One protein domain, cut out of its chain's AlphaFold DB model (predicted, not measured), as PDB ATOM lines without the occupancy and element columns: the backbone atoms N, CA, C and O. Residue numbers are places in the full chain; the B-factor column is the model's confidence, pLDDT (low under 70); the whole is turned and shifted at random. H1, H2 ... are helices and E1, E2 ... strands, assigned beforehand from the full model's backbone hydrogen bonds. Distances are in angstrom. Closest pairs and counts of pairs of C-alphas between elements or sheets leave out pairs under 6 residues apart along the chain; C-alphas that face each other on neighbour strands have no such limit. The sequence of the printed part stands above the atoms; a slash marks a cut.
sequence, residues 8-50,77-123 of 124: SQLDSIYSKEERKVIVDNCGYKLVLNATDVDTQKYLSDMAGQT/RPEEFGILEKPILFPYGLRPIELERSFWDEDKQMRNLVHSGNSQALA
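What this domain is: This is residues 8 to 50 and 77 to 123 of the 124 residues of the protein "VirD4-like protein" of Aeromonas sp. Ne-1 (UniProt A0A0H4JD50). A loose body of small helices stands about a short two-stranded ribbon, and a helix at the end of a long link lies far out from it. The ribbon is E1 with E2, near the mean of the C-alphas; H3 and H4 pack together in the body, H1 and H2 make another part of it, and the unnamed residues 91 to 107 lead out to H5, whose end, with residues 115 to 123, sticks out. The printed part has 90 residues, with five named helices and two named strands in the order H1, H2, E1, H3, H4, E2, H5; the sheet, order E1 - E2, is antiparallel, and the class is mostly helix. The whole is loose, with a radius of gyration of the C-alphas of 16.9 A and spans of 47 by 32 by 25 A.

How they stand to each other: H1, residues 8 to 13, and H2, residues 16 to 25, only just touch, with 3 pairs of C-alphas within 8 A, and touch only at the corner by their link. Their closest C-alphas, those of Leu 10 and Arg 19, are 5.8 A apart, and their lines are about perpendicular, at 75 degrees. E1, residues 29 to 31, is the antiparallel neighbour of E2, residues 88 to 90, at 161 degrees between directions; N 31 and O 88, at 2.8 A, and N 90 and O 29, at 2.8 A, are within hydrogen-bond range. H3, residues 37 to 47, touches H4, residues 78 to 82; their closest C-alphas, those of Gln 40 and Pro 78, are 4.7 A apart. H1 and H3 are only just apart, closest 8.1 A. Residues 88 to 89 of E2 also pair with residues 97 to 98, antiparallel. H5, residues 108 to 121, touches no helix. Every O i to N i+4 pair is within hydrogen-bond range in H2 and H3; the counts are 1 of 2 in H1, 9 of 10 in H5, and 0 of 1 in H4, where 2 of 2 O i to N i+3 pairs are within range.

Where its parts are: H1 begins at C-alpha 8, (-26.653, -3.279, -20.597), and measures 8.8 A. H2 measures 14.5 A, E1 6.4 A, H3 15.2 A, H4 7.7 A and E2 6.6 A. H5, 20.4 A, ends at C-alpha 121, (-21.972, -24.063, -47.087).

The domain as a whole: The C-alphas of Thr 50 and Ala 123, the two farthest apart, are 54.8 A apart. Residues 51 to 76 are not printed, and C-alphas 50 and 77 are 11.0 A apart across the cut. The link from E2 to H5, 17 residues, is long. The mean pLDDT of the printed part is 86.1; residues 102, 104 to 105 and 117 to 123 are under 70.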
ATOM      1  N   SER A   8     -25.521  -4.127 -20.215       88.00
ATOM      2  CA  SER A   8     -26.653  -3.279 -20.597       88.00
ATOM      3  C   SER A   8     -27.487  -3.841 -21.752       88.00
ATOM      4  O   SER A   8     -28.679  -3.560 -21.834       88.00
ATOM      5  N   GLN A   9     -26.903  -4.676 -22.621       88.75
ATOM      6  CA  GLN A   9     -27.672  -5.407 -23.635       88.75
ATOM      7  C   GLN A   9     -28.609  -6.436 -23.010       88.75
ATOM      8  O   GLN A   9     -29.690  -6.684 -23.533       88.75
ATOM      9  N   LEU A  10     -28.193  -7.045 -21.901       90.94
ATOM     10  CA  LEU A  10     -29.025  -8.000 -21.194       90.94
ATOM     11  C   LEU A  10     -30.060  -7.262 -20.337       90.94
ATOM     12  O   LEU A  10     -31.209  -7.672 -20.347       90.94
ATOM     13  N   ASP A  11     -29.696  -6.130 -19.723       91.44
ATOM     14  CA  ASP A  11     -30.620  -5.261 -18.969       91.44
ATOM     15  C   ASP A  11     -31.706  -4.583 -19.840       91.44
ATOM     16  O   ASP A  11     -32.700  -4.080 -19.318       91.44
ATOM     17  N   SER A  12     -31.517  -4.492 -21.162       90.56
ATOM     18  CA  SER A  12     -32.524  -3.913 -22.064       90.56
ATOM     19  C   SER A  12     -33.589  -4.922 -22.492       90.56
ATOM     20  O   SER A  12     -34.715  -4.534 -22.803       90.56
ATOM     21  N   ILE A  13     -33.237  -6.209 -22.505       93.06
ATOM     22  CA  ILE A  13     -34.131  -7.321 -22.853       93.06
ATOM     23  C   ILE A  13     -34.750  -7.923 -21.585       93.06
ATOM     24  O   ILE A  13     -35.917  -8.307 -21.589       93.06
ATOM     25  N   TYR A  14     -33.967  -7.988 -20.511       89.75
ATOM     26  CA  TYR A  14     -34.298  -8.579 -19.220       89.75
ATOM     27  C   TYR A  14     -34.125  -7.542 -18.117       89.75
ATOM     28  O   TYR A  14     -33.336  -6.613 -18.257       89.75
ATOM     29  N   SER A  15     -34.807  -7.694 -16.986       92.44
ATOM     30  CA  SER A  15     -34.540  -6.790 -15.861       92.44
ATOM     31  C   SER A  15     -33.125  -6.998 -15.300       92.44
ATOM     32  O   SER A  15     -32.465  -8.016 -15.535       92.44
ATOM     33  N   LYS A  16     -32.657  -6.053 -14.478       90.81
ATOM     34  CA  LYS A  16     -31.360  -6.169 -13.792       90.81
ATOM     35  C   LYS A  16     -31.267  -7.428 -12.927       90.81
ATOM     36  O   LYS A  16     -30.173  -7.978 -12.784       90.81
ATOM     37  N   GLU A  17     -32.377  -7.857 -12.338       93.06
ATOM     38  CA  GLU A  17     -32.482  -9.060 -11.514       93.06
ATOM     39  C   GLU A  17     -32.357 -10.323 -12.369       93.06
ATOM     40  O   GLU A  17     -31.566 -11.210 -12.050       93.06
ATOM     41  N   GLU A  18     -33.074 -10.385 -13.491       92.31
ATOM     42  CA  GLU A  18     -33.018 -11.513 -14.427       92.31
ATOM     43  C   GLU A  18     -31.643 -11.639 -15.086       92.31
ATOM     44  O   GLU A  18     -31.090 -12.738 -15.180       92.31
ATOM     45  N   ARG A  19     -31.028 -10.510 -15.454       92.62
ATOM     46  CA  ARG A  19     -29.655 -10.462 -15.964       92.62
ATOM     47  C   ARG A  19     -28.670 -11.097 -14.988       92.62
ATOM     48  O   ARG A  19     -27.807 -11.865 -15.411       92.62
ATOM     49  N   LYS A  20     -28.816 -10.835 -13.684       90.75
ATOM     50  CA  LYS A  20     -27.988 -11.471 -12.651       90.75
ATOM     51  C   LYS A  20     -28.184 -12.989 -12.638       90.75
ATOM     52  O   LYS A  20     -27.194 -13.709 -12.655       90.75
ATOM     53  N   VAL A  21     -29.426 -13.474 -12.692       92.75
ATOM     54  CA  VAL A  21     -29.726 -14.918 -12.736       92.75
ATOM     55  C   VAL A  21     -29.074 -15.588 -13.950       92.75
ATOM     56  O   VAL A  21     -28.451 -16.641 -13.821       92.75
ATOM     57  N   ILE A  22     -29.173 -14.972 -15.130       92.06
ATOM     58  CA  ILE A  22     -28.580 -15.505 -16.364       92.06
ATOM     59  C   ILE A  22     -27.053 -15.593 -16.245       92.06
ATOM     60  O   ILE A  22     -26.461 -16.622 -16.584       92.06
ATOM     61  N   VAL A  23     -26.410 -14.534 -15.748       91.25
ATOM     62  CA  VAL A  23     -24.950 -14.486 -15.586       91.25
ATOM     63  C   VAL A  23     -24.473 -15.453 -14.496       91.25
ATOM     64  O   VAL A  23     -23.457 -16.126 -14.683       91.25
ATOM     65  N   ASP A  24     -25.208 -15.588 -13.393       88.44
ATOM     66  CA  ASP A  24     -24.879 -16.508 -12.297       88.44
ATOM     67  C   ASP A  24     -24.968 -17.976 -12.747       88.44
ATOM     68  O   ASP A  24     -24.107 -18.783 -12.396       88.44
ATOM     69  N   ASN A  25     -25.927 -18.307 -13.618       90.75
ATOM     70  CA  ASN A  25     -26.046 -19.639 -14.224       90.75
ATOM     71  C   ASN A  25     -24.889 -19.983 -15.182       90.75
ATOM     72  O   ASN A  25     -24.668 -21.153 -15.503       90.75
ATOM     73  N   CYS A  26     -24.128 -18.990 -15.650       91.06
ATOM     74  CA  CYS A  26     -22.963 -19.226 -16.496       91.06
ATOM     75  C   CYS A  26     -21.752 -19.615 -15.635       91.06
ATOM     76  O   CYS A  26     -21.034 -18.751 -15.132       91.06
ATOM     77  N   GLY A  27     -21.479 -20.917 -15.502       90.75
ATOM     78  CA  GLY A  27     -20.328 -21.422 -14.735       90.75
ATOM     79  C   GLY A  27     -18.955 -20.995 -15.276       90.75
ATOM     80  O   GLY A  27     -17.978 -21.003 -14.538       90.75
ATOM     81  N   TYR A  28     -18.884 -20.578 -16.541       93.12
ATOM     82  CA  TYR A  28     -17.682 -20.019 -17.154       93.12
ATOM     83  C   TYR A  28     -18.025 -18.704 -17.835       93.12
ATOM     84  O   TYR A  28     -19.036 -18.617 -18.537       93.12
ATOM     85  N   LYS A  29     -17.177 -17.694 -17.649       94.00
ATOM     86  CA  LYS A  29     -17.325 -16.389 -18.301       94.00
ATOM     87  C   LYS A  29     -15.980 -15.992 -18.889       94.00
ATOM     88  O   LYS A  29     -14.994 -15.928 -18.164       94.00
ATOM     89  N   LEU A  30     -15.934 -15.772 -20.198       94.12
ATOM     90  CA  LEU A  30     -14.734 -15.316 -20.890       94.12
ATOM     91  C   LEU A  30     -14.886 -13.830 -21.198       94.12
ATOM     92  O   LEU A  30     -15.810 -13.438 -21.908       94.12
ATOM     93  N   VAL A  31     -13.973 -13.021 -20.678       94.19
ATOM     94  CA  VAL A  31     -13.923 -11.582 -20.921       94.19
ATOM     95  C   VAL A  31     -12.783 -11.299 -21.879       94.19
ATOM     96  O   VAL A  31     -11.624 -11.551 -21.566       94.19
ATOM     97  N   LEU A  32     -13.117 -10.769 -23.054       92.62
ATOM     98  CA  LEU A  32     -12.121 -10.314 -24.024       92.62
ATOM     99  C   LEU A  32     -11.686  -8.880 -23.718       92.62
ATOM    100  O   LEU A  32     -10.499  -8.579 -23.726       92.62
ATOM    101  N   ASN A  33     -12.666  -8.011 -23.469       91.38
ATOM    102  CA  ASN A  33     -12.520  -6.609 -23.094       91.38
ATOM    103  C   ASN A  33     -13.896  -6.105 -22.603       91.38
ATOM    104  O   ASN A  33     -14.925  -6.655 -23.008       91.38
ATOM    105  N   ALA A  34     -13.927  -5.078 -21.755       92.12
ATOM    106  CA  ALA A  34     -15.133  -4.335 -21.411       92.12
ATOM    107  C   ALA A  34     -14.871  -2.826 -21.493       92.12
ATOM    108  O   ALA A  34     -14.053  -2.289 -20.753       92.12
ATOM    109  N   THR A  35     -15.604  -2.126 -22.358       88.25
ATOM    110  CA  THR A  35     -15.477  -0.666 -22.537       88.25
ATOM    111  C   THR A  35     -16.451   0.137 -21.678       88.25
ATOM    112  O   THR A  35     -16.271   1.334 -21.487       88.25
ATOM    113  N   ASP A  36     -17.510  -0.510 -21.200       91.06
ATOM    114  CA  ASP A  36     -18.555   0.099 -20.384       91.06
ATOM    115  C   ASP A  36     -18.166   0.100 -18.899       91.06
ATOM    116  O   ASP A  36     -17.783  -0.938 -18.359       91.06
ATOM    117  N   VAL A  37     -18.292   1.253 -18.237       92.31
ATOM    118  CA  VAL A  37     -17.841   1.460 -16.848       92.31
ATOM    119  C   VAL A  37     -18.582   0.547 -15.868       92.31
ATOM    120  O   VAL A  37     -17.967  -0.012 -14.957       92.31
ATOM    121  N   ASP A  38     -19.888   0.351 -16.062       91.81
ATOM    122  CA  ASP A  38     -20.686  -0.518 -15.193       91.81
ATOM    123  C   ASP A  38     -20.262  -1.985 -15.345       91.81
ATOM    124  O   ASP A  38     -20.105  -2.705 -14.357       91.81
ATOM    125  N   THR A  39     -20.003  -2.416 -16.581       92.81
ATOM    126  CA  THR A  39     -19.487  -3.754 -16.886       92.81
ATOM    127  C   THR A  39     -18.081  -3.957 -16.308       92.81
ATOM    128  O   THR A  39     -17.830  -4.979 -15.673       92.81
ATOM    129  N   GLN A  40     -17.182  -2.980 -16.452       94.94
ATOM    130  CA  GLN A  40     -15.835  -3.009 -15.864       94.94
ATOM    131  C   GLN A  40     -15.878  -3.167 -14.343       94.94
ATOM    132  O   GLN A  40     -15.196  -4.023 -13.776       94.94
ATOM    133  N   LYS A  41     -16.717  -2.369 -13.676       95.12
ATOM    134  CA  LYS A  41     -16.887  -2.437 -12.225       95.12
ATOM    135  C   LYS A  41     -17.446  -3.790 -11.794       95.12
ATOM    136  O   LYS A  41     -16.909  -4.406 -10.882       95.12
ATOM    137  N   TYR A  42     -18.471  -4.281 -12.487       93.31
ATOM    138  CA  TYR A  42     -19.053  -5.591 -12.208       93.31
ATOM    139  C   TYR A  42     -18.025  -6.727 -12.329       93.31
ATOM    140  O   TYR A  42     -17.991  -7.625 -11.489       93.31
ATOM    141  N   LEU A  43     -17.165  -6.683 -13.350       93.94
ATOM    142  CA  LEU A  43     -16.116  -7.681 -13.555       93.94
ATOM    143  C   LEU A  43     -14.993  -7.580 -12.515       93.94
ATOM    144  O   LEU A  43     -14.518  -8.610 -12.040       93.94
ATOM    145  N   SER A  44     -14.613  -6.366 -12.114       94.88
ATOM    146  CA  SER A  44     -13.682  -6.133 -11.002       94.88
ATOM    147  C   SER A  44     -14.232  -6.686  -9.690       94.88
ATOM    148  O   SER A  44     -13.520  -7.381  -8.968       94.88
ATOM    149  N   ASP A  45     -15.503  -6.421  -9.389       93.88
ATOM    150  CA  ASP A  45     -16.160  -6.939  -8.187       93.88
ATOM    151  C   ASP A  45     -16.235  -8.477  -8.226       93.88
ATOM    152  O   ASP A  45     -16.005  -9.139  -7.213       93.88
ATOM    153  N   MET A  46     -16.482  -9.062  -9.405       91.88
ATOM    154  CA  MET A  46     -16.480 -10.515  -9.616       91.88
ATOM    155  C   MET A  46     -15.087 -11.145  -9.474       91.88
ATOM    156  O   MET A  46     -14.977 -12.266  -8.979       91.88
ATOM    157  N   ALA A  47     -14.027 -10.451  -9.898       92.94
ATOM    158  CA  ALA A  47     -12.645 -10.914  -9.751       92.94
ATOM    159  C   ALA A  47     -12.207 -10.987  -8.282       92.94
ATOM    160  O   ALA A  47     -11.318 -11.768  -7.934       92.94
ATOM    161  N   GLY A  48     -12.857 -10.205  -7.419       91.88
ATOM    162  CA  GLY A  48     -12.587 -10.152  -5.993       91.88
ATOM    163  C   GLY A  48     -11.462  -9.183  -5.638       91.88
ATOM    164  O   GLY A  48     -11.099  -8.284  -6.396       91.88
ATOM    165  N   GLN A  49     -10.926  -9.346  -4.432       92.69
ATOM    166  CA  GLN A  49      -9.962  -8.426  -3.835       92.69
ATOM    167  C   GLN A  49      -8.714  -9.168  -3.353       92.69
ATOM    168  O   GLN A  49      -8.759 -10.359  -3.047       92.69
ATOM    169  N   THR A  50      -7.602  -8.447  -3.261       89.06
ATOM    170  CA  THR A  50      -6.334  -8.919  -2.708       89.06
ATOM    171  C   THR A  50      -5.804  -7.927  -1.674       89.06
ATOM    172  O   THR A  50      -6.078  -6.729  -1.739       89.06
ATOM    173  N   ARG A  77      -8.224  -4.130 -11.514       94.06
ATOM    174  CA  ARG A  77      -8.882  -2.826 -11.449       94.06
ATOM    175  C   ARG A  77      -9.937  -2.712 -12.556       94.06
ATOM    176  O   ARG A  77      -9.721  -3.233 -13.649       94.06
ATOM    177  N   PRO A  78     -11.055  -1.998 -12.330       95.00
ATOM    178  CA  PRO A  78     -12.082  -1.809 -13.355       95.00
ATOM    179  C   PRO A  78     -11.508  -1.300 -14.687       95.00
ATOM    180  O   PRO A  78     -11.827  -1.841 -15.743       95.00
ATOM    181  N   GLU A  79     -10.605  -0.321 -14.635       94.31
ATOM    182  CA  GLU A  79      -9.982   0.275 -15.817       94.31
ATOM    183  C   GLU A  79      -9.133  -0.711 -16.640       94.31
ATOM    184  O   GLU A  79      -9.025  -0.555 -17.857       94.31
ATOM    185  N   GLU A  80      -8.579  -1.757 -16.015       93.81
ATOM    186  CA  GLU A  80      -7.756  -2.760 -16.704       93.81
ATOM    187  C   GLU A  80      -8.591  -3.607 -17.665       93.81
ATOM    188  O   GLU A  80      -8.107  -3.985 -18.733       93.81
ATOM    189  N   PHE A  81      -9.878  -3.822 -17.362       94.31
ATOM    190  CA  PHE A  81     -10.787  -4.549 -18.252       94.31
ATOM    191  C   PHE A  81     -10.991  -3.858 -19.608       94.31
ATOM    192  O   PHE A  81     -11.325  -4.540 -20.577       94.31
ATOM    193  N   GLY A  82     -10.765  -2.540 -19.695       92.50
ATOM    194  CA  GLY A  82     -10.852  -1.768 -20.939       92.50
ATOM    195  C   GLY A  82      -9.643  -1.911 -21.869       92.50
ATOM    196  O   GLY A  82      -9.740  -1.622 -23.063       92.50
ATOM    197  N   ILE A  83      -8.503  -2.364 -21.345       92.94
ATOM    198  CA  ILE A  83      -7.215  -2.402 -22.059       92.94
ATOM    199  C   ILE A  83      -6.553  -3.785 -21.999       92.94
ATOM    200  O   ILE A  83      -5.333  -3.902 -22.067       92.94
ATOM    201  N   LEU A  84      -7.356  -4.847 -21.895       91.00
ATOM    202  CA  LEU A  84      -6.856  -6.217 -21.787       91.00
ATOM    203  C   LEU A  84      -6.054  -6.656 -23.021       91.00
ATOM    204  O   LEU A  84      -6.578  -6.796 -24.131       91.00
ATOM    205  N   GLU A  85      -4.780  -6.977 -22.803       89.38
ATOM    206  CA  GLU A  85      -3.944  -7.648 -23.801       89.38
ATOM    207  C   GLU A  85      -4.338  -9.118 -23.960       89.38
ATOM    208  O   GLU A  85      -4.360  -9.643 -25.072       89.38
ATOM    209  N   LYS A  86      -4.732  -9.781 -22.874       91.56
ATOM    210  CA  LYS A  86      -5.122 -11.191 -22.866       91.56
ATOM    211  C   LYS A  86      -6.548 -11.363 -22.348       91.56
ATOM    212  O   LYS A  86      -6.929 -10.677 -21.401       91.56
ATOM    213  N   PRO A  87      -7.345 -12.262 -22.948       93.25
ATOM    214  CA  PRO A  87      -8.637 -12.627 -22.398       93.25
ATOM    215  C   PRO A  87      -8.522 -13.168 -20.976       93.25
ATOM    216  O   PRO A  87      -7.594 -13.912 -20.662       93.25
ATOM    217  N   ILE A  88      -9.514 -12.864 -20.147       95.19
ATOM    218  CA  ILE A  88      -9.607 -13.370 -18.779       95.19
ATOM    219  C   ILE A  88     -10.776 -14.343 -18.690       95.19
ATOM    220  O   ILE A  88     -11.920 -14.006 -19.003       95.19
ATOM    221  N   LEU A  89     -10.492 -15.563 -18.248       94.81
ATOM    222  CA  LEU A  89     -11.488 -16.577 -17.943       94.81
ATOM    223  C   LEU A  89     -11.836 -16.533 -16.457       94.81
ATOM    224  O   LEU A  89     -10.963 -16.627 -15.600       94.81
ATOM    225  N   PHE A  90     -13.131 -16.484 -16.170       94.88
ATOM    226  CA  PHE A  90     -13.714 -16.686 -14.851       94.88
ATOM    227  C   PHE A  90     -14.298 -18.103 -14.786       94.88
ATOM    228  O   PHE A  90     -15.435 -18.319 -15.222       94.88
ATOM    229  N   PRO A  91     -13.519 -19.089 -14.314       92.69
ATOM    230  CA  PRO A  91     -14.002 -20.441 -14.047       92.69
ATOM    231  C   PRO A  91     -14.834 -20.521 -12.757       92.69
ATOM    232  O   PRO A  91     -14.652 -19.742 -11.821       92.69
ATOM    233  N   TYR A  92     -15.713 -21.518 -12.668       88.25
ATOM    234  CA  TYR A  92     -16.484 -21.777 -11.454       88.25
ATOM    235  C   TYR A  92     -15.573 -22.214 -10.297       88.25
ATOM    236  O   TYR A  92     -14.849 -23.203 -10.405       88.25
ATOM    237  N   GLY A  93     -15.636 -21.491  -9.176       85.62
ATOM    238  CA  GLY A  93     -14.960 -21.861  -7.927       85.62
ATOM    239  C   GLY A  93     -13.438 -21.673  -7.910       85.62
ATOM    240  O   GLY A  93     -12.801 -22.072  -6.938       85.62
ATOM    241  N   LEU A  94     -12.847 -21.067  -8.943       89.69
ATOM    242  CA  LEU A  94     -11.413 -20.772  -9.005       89.69
ATOM    243  C   LEU A  94     -11.182 -19.279  -9.263       89.69
ATOM    244  O   LEU A  94     -12.100 -18.535  -9.604       89.69
ATOM    245  N   ARG A  95      -9.934 -18.834  -9.085       90.06
ATOM    246  CA  ARG A  95      -9.540 -17.455  -9.401       90.06
ATOM    247  C   ARG A  95      -9.565 -17.207 -10.916       90.06
ATOM    248  O   ARG A  95      -9.397 -18.169 -11.668       90.06
ATOM    249  N   PRO A  96      -9.732 -15.947 -11.358       93.94
ATOM    250  CA  PRO A  96      -9.610 -15.591 -12.767       93.94
ATOM    251  C   PRO A  96      -8.253 -16.014 -13.344       93.94
ATOM    252  O   PRO A  96      -7.234 -15.947 -12.654       93.94
ATOM    253  N   ILE A  97      -8.251 -16.464 -14.599       93.38
ATOM    254  CA  ILE A  97      -7.064 -16.959 -15.308       93.38
ATOM    255  C   ILE A  97      -6.925 -16.197 -16.623       93.38
ATOM    256  O   ILE A  97      -7.880 -16.114 -17.394       93.38
ATOM    257  N   GLU A  98      -5.733 -15.677 -16.899       93.06
ATOM    258  CA  GLU A  98      -5.397 -15.114 -18.207       93.06
ATOM    259  C   GLU A  98      -5.181 -16.229 -19.231       93.06
ATOM    260  O   GLU A  98      -4.504 -17.224 -18.964       93.06
ATOM    261  N   LEU A  99      -5.755 -16.060 -20.417       90.25
ATOM    262  CA  LEU A  99      -5.623 -16.995 -21.526       90.25
ATOM    263  C   LEU A  99      -4.805 -16.382 -22.660       90.25
ATOM    264  O   LEU A  99      -4.888 -15.187 -22.939       90.25
ATOM    265  N   GLU A 100      -4.063 -17.225 -23.373       86.50
ATOM    266  CA  GLU A 100      -3.450 -16.824 -24.637       86.50
ATOM    267  C   GLU A 100      -4.513 -16.678 -25.730       86.50
ATOM    268  O   GLU A 100      -5.481 -17.445 -25.801       86.50
ATOM    269  N   ARG A 101      -4.329 -15.690 -26.609       77.50
ATOM    270  CA  ARG A 101      -5.186 -15.532 -27.788       77.50
ATOM    271  C   ARG A 101      -4.840 -16.632 -28.789       77.50
ATOM    272  O   ARG A 101      -3.691 -16.759 -29.194       77.50
ATOM    273  N   SER A 102      -5.837 -17.406 -29.207       68.75
ATOM    274  CA  SER A 102      -5.702 -18.321 -30.342       68.75
ATOM    275  C   SER A 102      -6.291 -17.644 -31.575       68.75
ATOM    276  O   SER A 102      -7.494 -17.379 -31.639       68.75
ATOM    277  N   PHE A 103      -5.422 -17.310 -32.525       70.62
ATOM    278  CA  PHE A 103      -5.808 -16.766 -33.817       70.62
ATOM    279  C   PHE A 103      -6.146 -17.920 -34.768       70.62
ATOM    280  O   PHE A 103      -5.380 -18.873 -34.926       70.62
ATOM    281  N   TRP A 104      -7.336 -17.864 -35.372       67.62
ATOM    282  CA  TRP A 104      -7.881 -18.957 -36.187       67.62
ATOM    283  C   TRP A 104      -7.074 -19.217 -37.472       67.62
ATOM    284  O   TRP A 104      -7.170 -20.293 -38.059       67.62
ATOM    285  N   ASP A 105      -6.312 -18.223 -37.919       66.38
ATOM    286  CA  ASP A 105      -5.491 -18.204 -39.127       66.38
ATOM    287  C   ASP A 105      -4.065 -18.723 -38.899       66.38
ATOM    288  O   ASP A 105      -3.487 -19.341 -39.804       66.38
ATOM    289  N   GLU A 106      -3.520 -18.532 -37.698       70.25
ATOM    290  CA  GLU A 106      -2.203 -19.045 -37.306       70.25
ATOM    291  C   GLU A 106      -2.256 -20.535 -36.943       70.25
ATOM    292  O   GLU A 106      -1.342 -21.305 -37.264       70.25
ATOM    293  N   ASP A 107      -3.354 -20.974 -36.328       74.06
ATOM    294  CA  ASP A 107      -3.547 -22.370 -35.963       74.06
ATOM    295  C   ASP A 107      -3.981 -23.207 -37.180       74.06
ATOM    296  O   ASP A 107      -5.087 -23.084 -37.717       74.06
ATOM    297  N   LYS A 108      -3.102 -24.121 -37.613       73.56
ATOM    298  CA  LYS A 108      -3.356 -25.028 -38.743       73.56
ATOM    299  C   LYS A 108      -4.627 -25.861 -38.555       73.56
ATOM    300  O   LYS A 108      -5.294 -26.148 -39.549       73.56
ATOM    301  N   GLN A 109      -4.953 -26.273 -37.329       76.19
ATOM    302  CA  GLN A 109      -6.152 -27.065 -37.051       76.19
ATOM    303  C   GLN A 109      -7.411 -26.213 -37.222       76.19
ATOM    304  O   GLN A 109      -8.311 -26.612 -37.963       76.19
ATOM    305  N   MET A 110      -7.446 -25.022 -36.615       72.50
ATOM    306  CA  MET A 110      -8.572 -24.087 -36.755       72.50
ATOM    307  C   MET A 110      -8.773 -23.662 -38.210       72.50
ATOM    308  O   MET A 110      -9.893 -23.706 -38.722       72.50
ATOM    309  N   ARG A 111      -7.686 -23.343 -38.922       75.62
ATOM    310  CA  ARG A 111      -7.739 -22.973 -40.338       75.62
ATOM    311  C   ARG A 111      -8.371 -24.076 -41.179       75.62
ATOM    312  O   ARG A 111      -9.270 -23.801 -41.973       75.62
ATOM    313  N   ASN A 112      -7.957 -25.325 -40.979       77.81
ATOM    314  CA  ASN A 112      -8.514 -26.463 -41.710       77.81
ATOM    315  C   ASN A 112     -10.005 -26.679 -41.399       77.81
ATOM    316  O   ASN A 112     -10.778 -26.966 -42.313       77.81
ATOM    317  N   LEU A 113     -10.427 -26.481 -40.145       75.69
ATOM    318  CA  LEU A 113     -11.836 -26.566 -39.752       75.69
ATOM    319  C   LEU A 113     -12.691 -25.518 -40.478       75.69
ATOM    320  O   LEU A 113     -13.698 -25.878 -41.088       75.69
ATOM    321  N   VAL A 114     -12.259 -24.253 -40.510       76.81
ATOM    322  CA  VAL A 114     -12.985 -23.174 -41.210       76.81
ATOM    323  C   VAL A 114     -13.101 -23.451 -42.714       76.81
ATOM    324  O   VAL A 114     -14.177 -23.309 -43.296       76.81
ATOM    325  N   HIS A 115     -12.021 -23.908 -43.353       74.81
ATOM    326  CA  HIS A 115     -12.025 -24.205 -44.791       74.81
ATOM    327  C   HIS A 115     -12.909 -25.418 -45.132       74.81
ATOM    328  O   HIS A 115     -13.604 -25.419 -46.153       74.81
ATOM    329  N   SER A 116     -12.939 -26.428 -44.256       74.44
ATOM    330  CA  SER A 116     -13.831 -27.582 -44.409       74.44
ATOM    331  C   SER A 116     -15.313 -27.212 -44.242       74.44
ATOM    332  O   SER A 116     -16.149 -27.705 -44.999       74.44
ATOM    333  N   GLY A 117     -15.640 -26.288 -43.329       69.25
ATOM    334  CA  GLY A 117     -17.006 -25.800 -43.114       69.25
ATOM    335  C   GLY A 117     -17.530 -24.933 -44.263       69.25
ATOM    336  O   GLY A 117     -18.659 -25.123 -44.715       69.25
ATOM    337  N   ASN A 118     -16.695 -24.045 -44.813       61.19
ATOM    338  CA  ASN A 118     -17.074 -23.193 -45.950       61.19
ATOM    339  C   ASN A 118     -17.357 -23.994 -47.232       61.19
ATOM    340  O   ASN A 118     -18.225 -23.619 -48.017       61.19
ATOM    341  N   SER A 119     -16.680 -25.131 -47.420       58.19
ATOM    342  CA  SER A 119     -16.913 -26.023 -48.565       58.19
ATOM    343  C   SER A 119     -18.285 -26.714 -48.512       58.19
ATOM    344  O   SER A 119     -18.854 -27.025 -49.554       58.19
ATOM    345  N   GLN A 120     -18.851 -26.923 -47.316       57.84
ATOM    346  CA  GLN A 120     -20.197 -27.488 -47.149       57.84
ATOM    347  C   GLN A 120     -21.311 -26.436 -47.265       57.84
ATOM    348  O   GLN A 120     -22.431 -26.773 -47.642       57.84
ATOM    349  N   ALA A 121     -21.015 -25.166 -46.972       56.88
ATOM    350  CA  ALA A 121     -21.972 -24.063 -47.087       56.88
ATOM    351  C   ALA A 121     -22.226 -23.623 -48.543       56.88
ATOM    352  O   ALA A 121     -23.306 -23.130 -48.844       56.88
ATOM    353  N   LEU A 122     -21.262 -23.837 -49.447       52.38
ATOM    354  CA  LEU A 122     -21.365 -23.517 -50.882       52.38
ATOM    355  C   LEU A 122     -22.028 -24.624 -51.725       52.38
ATOM    356  O   LEU A 122     -22.199 -24.458 -52.930       52.38
ATOM    357  N   ALA A 123     -22.385 -25.754 -51.109       51.88
ATOM    358  CA  ALA A 123     -23.030 -26.895 -51.761       51.88
ATOM    359  C   ALA A 123     -24.554 -26.965 -51.505       51.88
ATOM    360  O   ALA A 123     -25.161 -28.013 -51.733       51.88
TER     361      ALA A 123